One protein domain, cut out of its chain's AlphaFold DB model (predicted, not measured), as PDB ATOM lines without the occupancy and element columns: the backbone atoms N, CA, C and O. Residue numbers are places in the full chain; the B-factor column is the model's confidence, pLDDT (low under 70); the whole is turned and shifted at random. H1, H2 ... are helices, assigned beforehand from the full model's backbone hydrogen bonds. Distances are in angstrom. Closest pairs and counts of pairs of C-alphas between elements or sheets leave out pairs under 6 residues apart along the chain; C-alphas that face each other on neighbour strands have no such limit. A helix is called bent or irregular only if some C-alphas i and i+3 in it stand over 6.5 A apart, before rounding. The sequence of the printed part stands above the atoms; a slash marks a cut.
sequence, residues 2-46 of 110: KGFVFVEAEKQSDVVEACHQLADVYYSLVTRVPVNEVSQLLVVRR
ATOM      1  N   LYS A   2      42.851 -18.048   3.801       80.44
ATOM      2  CA  LYS A   2      43.400 -17.888   2.443       80.44
ATOM      3  C   LYS A   2      42.411 -18.516   1.466       80.44
ATOM      4  O   LYS A   2      41.903 -19.585   1.779       80.44
ATOM      5  N   GLY A   3      42.164 -17.865   0.333       85.81
ATOM      6  CA  GLY A   3      41.314 -18.402  -0.735       85.81
ATOM      7  C   GLY A   3      39.807 -18.189  -0.565       85.81
ATOM      8  O   GLY A   3      39.052 -18.707  -1.372       85.81
ATOM      9  N   PHE A   4      39.368 -17.427   0.441       88.88
ATOM     10  CA  PHE A   4      37.964 -17.050   0.615       88.88
ATOM     11  C   PHE A   4      37.842 -15.539   0.774       88.88
ATOM     12  O   PHE A   4      38.689 -14.913   1.419       88.88
ATOM     13  N   VAL A   5      36.765 -14.994   0.218       89.12
ATOM     14  CA  VAL A   5      36.327 -13.610   0.392       89.12
ATOM     15  C   VAL A   5      34.936 -13.659   1.010       89.12
ATOM     16  O   VAL A   5      34.112 -14.482   0.615       89.12
ATOM     17  N   PHE A   6      34.690 -12.806   1.998       91.19
ATOM     18  CA  PHE A   6      33.385 -12.669   2.635       91.19
ATOM     19  C   PHE A   6      32.764 -11.358   2.164       91.19
ATOM     20  O   PHE A   6      33.428 -10.324   2.205       91.19
ATOM     21  N   VAL A   7      31.518 -11.418   1.698       91.00
ATOM     22  CA  VAL A   7      30.765 -10.268   1.185       91.00
ATOM     23  C   VAL A   7      29.513 -10.108   2.037       91.00
ATOM     24  O   VAL A   7      28.806 -11.084   2.287       91.00
ATOM     25  N   GLU A   8      29.260  -8.890   2.497       91.81
ATOM     26  CA  GLU A   8      28.029  -8.524   3.192       91.81
ATOM     27  C   GLU A   8      27.028  -7.976   2.171       91.81
ATOM     28  O   GLU A   8      27.336  -7.037   1.440       91.81
ATOM     29  N   ALA A   9      25.850  -8.594   2.094       93.06
ATOM     30  CA  ALA A   9      24.754  -8.177   1.225       93.06
ATOM     31  C   ALA A   9      23.419  -8.683   1.785       93.06
ATOM     32  O   ALA A   9      23.377  -9.712   2.467       93.06
ATOM     33  N   GLU A  10      22.320  -7.998   1.464       92.88
ATOM     34  CA  GLU A  10      20.975  -8.440   1.853       92.88
ATOM     35  C   GLU A  10      20.514  -9.660   1.048       92.88
ATOM     36  O   GLU A  10      19.841 -10.549   1.578       92.88
ATOM     37  N   LYS A  11      20.884  -9.717  -0.238       92.62
ATOM     38  CA  LYS A  11      20.483 -10.777  -1.166       92.62
ATOM     39  C   LYS A  11      21.691 -11.420  -1.827       92.62
ATOM     40  O   LYS A  11      22.682 -10.773  -2.149       92.62
ATOM     41  N   GLN A  12      21.570 -12.718  -2.101       90.00
ATOM     42  CA  GLN A  12      22.595 -13.468  -2.827       90.00
ATOM     43  C   GLN A  12      22.724 -13.017  -4.293       90.00
ATOM     44  O   GLN A  12      23.817 -13.091  -4.846       90.00
ATOM     45  N   SER A  13      21.639 -12.527  -4.907       91.56
ATOM     46  CA  SER A  13      21.639 -11.977  -6.273       91.56
ATOM     47  C   SER A  13      22.661 -10.860  -6.441       91.56
ATOM     48  O   SER A  13      23.420 -10.860  -7.405       91.56
ATOM     49  N   ASP A  14      22.717  -9.965  -5.459       93.25
ATOM     50  CA  ASP A  14      23.519  -8.747  -5.511       93.25
ATOM     51  C   ASP A  14      25.014  -9.100  -5.462       93.25
ATOM     52  O   ASP A  14      25.835  -8.500  -6.150       93.25
ATOM     53  N   VAL A  15      25.361 -10.154  -4.710       91.50
ATOM     54  CA  VAL A  15      26.721 -10.711  -4.669       91.50
ATOM     55  C   VAL A  15      27.101 -11.317  -6.016       91.50
ATOM     56  O   VAL A  15      28.209 -11.096  -6.497       91.50
ATOM     57  N   VAL A  16      26.202 -12.085  -6.635       90.75
ATOM     58  CA  VAL A  16      26.476 -12.739  -7.924       90.75
ATOM     59  C   VAL A  16      26.665 -11.703  -9.029       90.75
ATOM     60  O   VAL A  16      27.620 -11.816  -9.795       90.75
ATOM     61  N   GLU A  17      25.812 -10.680  -9.087       91.25
ATOM     62  CA  GLU A  17      25.923  -9.592 -10.064       91.25
ATOM     63  C   GLU A  17      27.226  -8.803  -9.880       91.25
ATOM     64  O   GLU A  17      27.978  -8.620 -10.841       91.25
ATOM     65  N   ALA A  18      27.554  -8.421  -8.640       89.88
ATOM     66  CA  ALA A  18      28.786  -7.699  -8.336       89.88
ATOM     67  C   ALA A  18      30.046  -8.529  -8.644       89.88
ATOM     68  O   ALA A  18      31.043  -7.992  -9.129       89.88
ATOM     69  N   CYS A  19      30.015  -9.842  -8.389       89.69
ATOM     70  CA  CYS A  19      31.146 -10.740  -8.628       89.69
ATOM     71  C   CYS A  19      31.251 -11.258 -10.071       89.69
ATOM     72  O   CYS A  19      32.274 -11.850 -10.411       89.69
ATOM     73  N   HIS A  20      30.261 -11.018 -10.936       87.00
ATOM     74  CA  HIS A  20      30.236 -11.550 -12.304       87.00
ATOM     75  C   HIS A  20      31.419 -11.075 -13.174       87.00
ATOM     76  O   HIS A  20      31.844 -11.779 -14.086       87.00
ATOM     77  N   GLN A  21      31.974  -9.890 -12.898       84.31
ATOM     78  CA  GLN A  21      33.078  -9.301 -13.675       84.31
ATOM     79  C   GLN A  21      34.457  -9.450 -13.008       84.31
ATOM     80  O   GLN A  21      35.456  -8.950 -13.525       84.31
ATOM     81  N   LEU A  22      34.540 -10.135 -11.865       87.31
ATOM     82  CA  LEU A  22      35.788 -10.331 -11.130       87.31
ATOM     83  C   LEU A  22      36.475 -11.627 -11.574       87.31
ATOM     84  O   LEU A  22      36.062 -12.719 -11.198       87.31
ATOM     85  N   ALA A  23      37.568 -11.503 -12.333       84.38
ATOM     86  CA  ALA A  23      38.318 -12.647 -12.866       84.38
ATOM     87  C   ALA A  23      38.902 -13.578 -11.780       84.38
ATOM     88  O   ALA A  23      39.025 -14.779 -12.001       84.38
ATOM     89  N   ASP A  24      39.223 -13.033 -10.602       86.56
ATOM     90  CA  ASP A  24      39.835 -13.774  -9.491       86.56
ATOM     91  C   ASP A  24      38.808 -14.374  -8.507       86.56
ATOM     92  O   ASP A  24      39.195 -14.976  -7.500       86.56
ATOM     93  N   VAL A  25      37.502 -14.202  -8.753       87.56
ATOM     94  CA  VAL A  25      36.432 -14.639  -7.840       87.56
ATOM     95  C   VAL A  25      35.484 -15.614  -8.534       87.56
ATOM     96  O   VAL A  25      34.766 -15.276  -9.469       87.56
ATOM     97  N   TYR A  26      35.413 -16.835  -8.008       86.88
ATOM     98  CA  TYR A  26      34.478 -17.855  -8.482       86.88
ATOM     99  C   TYR A  26      33.093 -17.671  -7.842       86.88
ATOM    100  O   TYR A  26      32.796 -18.250  -6.796       86.88
ATOM    101  N   TYR A  27      32.223 -16.885  -8.481       82.56
ATOM    102  CA  TYR A  27      30.851 -16.636  -8.006       82.56
ATOM    103  C   TYR A  27      29.939 -17.882  -8.040       82.56
ATOM    104  O   TYR A  27      28.887 -17.901  -7.406       82.56
ATOM    105  N   SER A  28      30.338 -18.946  -8.742       82.88
ATOM    106  CA  SER A  28      29.607 -20.220  -8.786       82.88
ATOM    107  C   SER A  28      29.602 -20.975  -7.449       82.88
ATOM    108  O   SER A  28      28.787 -21.875  -7.264       82.88
ATOM    109  N   LEU A  29      30.485 -20.614  -6.512       83.38
ATOM    110  CA  LEU A  29      30.664 -21.288  -5.220       83.38
ATOM    111  C   LEU A  29      30.132 -20.469  -4.027       83.38
ATOM    112  O   LEU A  29      30.519 -20.706  -2.881       83.38
ATOM    113  N   VAL A  30      29.251 -19.493  -4.272       88.19
ATOM    114  CA  VAL A  30      28.695 -18.635  -3.212       88.19
ATOM    115  C   VAL A  30      27.844 -19.461  -2.245       88.19
ATOM    116  O   VAL A  30      26.854 -20.076  -2.630       88.19
ATOM    117  N   THR A  31      28.222 -19.434  -0.965       90.06
ATOM    118  CA  THR A  31      27.528 -20.126   0.128       90.06
ATOM    119  C   THR A  31      27.274 -19.155   1.276       90.06
ATOM    120  O   THR A  31      28.136 -18.345   1.618       90.06
ATOM    121  N   ARG A  32      26.090 -19.236   1.892       90.38
ATOM    122  CA  ARG A  32      25.744 -18.426   3.065       90.38
ATOM    123  C   ARG A  32      26.552 -18.877   4.282       90.38
ATOM    124  O   ARG A  32      26.544 -20.052   4.634       90.38
ATOM    125  N   VAL A  33      27.177 -17.922   4.967       91.25
ATOM    126  CA  VAL A  33      27.859 -18.172   6.242       91.25
ATOM    127  C   VAL A  33      26.822 -18.413   7.353       91.25
ATOM    128  O   VAL A  33      25.869 -17.633   7.472       91.25
ATOM    129  N   PRO A  34      26.977 -19.460   8.186       91.94
ATOM    130  CA  PRO A  34      26.143 -19.662   9.366       91.94
ATOM    131  C   PRO A  34      26.255 -18.494  10.354       91.94
ATOM    132  O   PRO A  34      27.347 -18.000  10.628       91.94
ATOM    133  N   VAL A  35      25.135 -18.088  10.960       89.56
ATOM    134  CA  VAL A  35      25.075 -16.914  11.861       89.56
ATOM    135  C   VAL A  35      26.060 -17.025  13.034       89.56
ATOM    136  O   VAL A  35      26.668 -16.035  13.433       89.56
ATOM    137  N   ASN A  36      26.287 -18.239  13.535       90.25
ATOM    138  CA  ASN A  36      27.186 -18.501  14.662       90.25
ATOM    139  C   ASN A  36      28.661 -18.187  14.349       90.25
ATOM    140  O   ASN A  36      29.436 -17.902  15.262       90.25
ATOM    141  N   GLU A  37      29.059 -18.226  13.076       86.88
ATOM    142  CA  GLU A  37      30.456 -18.076  12.647       86.88
ATOM    143  C   GLU A  37      30.817 -16.635  12.263       86.88
ATOM    144  O   GLU A  37      31.996 -16.284  12.253       86.88
ATOM    145  N   VAL A  38      29.825 -15.770  12.013       88.69
ATOM    146  CA  VAL A  38      30.040 -14.382  11.557       88.69
ATOM    147  C   VAL A  38      30.931 -13.602  12.524       88.69
ATOM    148  O   VAL A  38      31.870 -12.924  12.109       88.69
ATOM    149  N   SER A  39      30.696 -13.758  13.830       86.69
ATOM    150  CA  SER A  39      31.497 -13.106  14.873       86.69
ATOM    151  C   SER A  39      32.976 -13.504  14.819       86.69
ATOM    152  O   SER A  39      33.847 -12.672  15.063       86.69
ATOM    153  N   GLN A  40      33.275 -14.751  14.442       84.38
ATOM    154  CA  GLN A  40      34.636 -15.281  14.386       84.38
ATOM    155  C   GLN A  40      35.421 -14.754  13.177       84.38
ATOM    156  O   GLN A  40      36.648 -14.655  13.251       84.38
ATOM    157  N   LEU A  41      34.738 -14.379  12.088       84.88
ATOM    158  CA  LEU A  41      35.371 -13.831  10.879       84.88
ATOM    159  C   LEU A  41      36.051 -12.484  11.132       84.88
ATOM    160  O   LEU A  41      37.097 -12.193  10.552       84.88
ATOM    161  N   LEU A  42      35.472 -11.682  12.023       83.12
ATOM    162  CA  LEU A  42      35.948 -10.338  12.350       83.12
ATOM    163  C   LEU A  42      37.014 -10.335  13.455       83.12
ATOM    164  O   LEU A  42      37.590  -9.290  13.767       83.12
ATOM    165  N   VAL A  43      37.329 -11.498  14.039       84.06
ATOM    166  CA  VAL A  43      38.370 -11.605  15.066       84.06
ATOM    167  C   VAL A  43      39.744 -11.469  14.417       84.06
ATOM    168  O   VAL A  43      40.330 -12.420  13.889       84.06
ATOM    169  N   VAL A  44      40.307 -10.265  14.509       77.81
ATOM    170  CA  VAL A  44      41.683  -9.998  14.093       77.81
ATOM    171  C   VAL A  44      42.633 -10.746  15.023       77.81
ATOM    172  O   VAL A  44      42.932 -10.313  16.138       77.81
ATOM    173  N   ARG A  45      43.184 -11.864  14.542       73.62
ATOM    174  CA  ARG A  45      44.358 -12.471  15.174       73.62
ATOM    175  C   ARG A  45      45.545 -11.545  14.953       73.62
ATOM    176  O   ARG A  45      46.224 -11.636  13.928       73.62
ATOM    177  N   ARG A  46      45.801 -10.652  15.912       68.94
ATOM    178  CA  ARG A  46      47.045  -9.881  15.956       68.94
ATOM    179  C   ARG A  46      48.197 -10.877  16.009       68.94
ATOM    180  O   ARG A  46      48.462 -11.484  17.043       68.94
TER     181      ARG A  46
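AT A GLANCE: This is residues 2 to 46 of the 110 residues of the protein "Spt5-NGN domain-containing protein" of Opuntia streptacantha (UniProt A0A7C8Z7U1). This piece has little regular structure: two short helices, H1 and H2, lie at opposite ends with a gap between them, and residues 2 to 8 run through the space between. A long link leaves H1, loops out and crosses back to H2. The printed part has 45 residues, 15 of them in the two named helices, H1 then H2, with no named strand; the class is all helix. It is loose, with a radius of gyration of the C-alphas of 11.9 A, and spans 32 by 21 by 13 A, only just elongated.

IN THESE COORDINATES: H1, residues 12 to 19, begins at C-alpha 12 (22.595, -13.468, -2.827) and is 10.7 A long. H2, residues 35 to 41, is 10.8 A long and ends at C-alpha 41 (35.371, -13.831, 10.879). H2 is irregular, but only just: C-alphas 36 and 39 are 6.9 A apart.

HOW THE PARTS SIT: H1 and H2 are apart, with no C-alpha of the one within 8 A of the other. In H1 every O i to N i+4 pair is within hydrogen-bond range; in H2 1 of 3 is, beside 3 of 4 O i to N i+3 pairs.

THE WHOLE: The C-alphas farthest apart, Ser 13 and Arg 46, are 33.8 A apart. The printed part has no cut. The link from H1 to H2, residues 20 to 34, is long. Mean pLDDT of the printed part is 87.3; residue 46 is under 70.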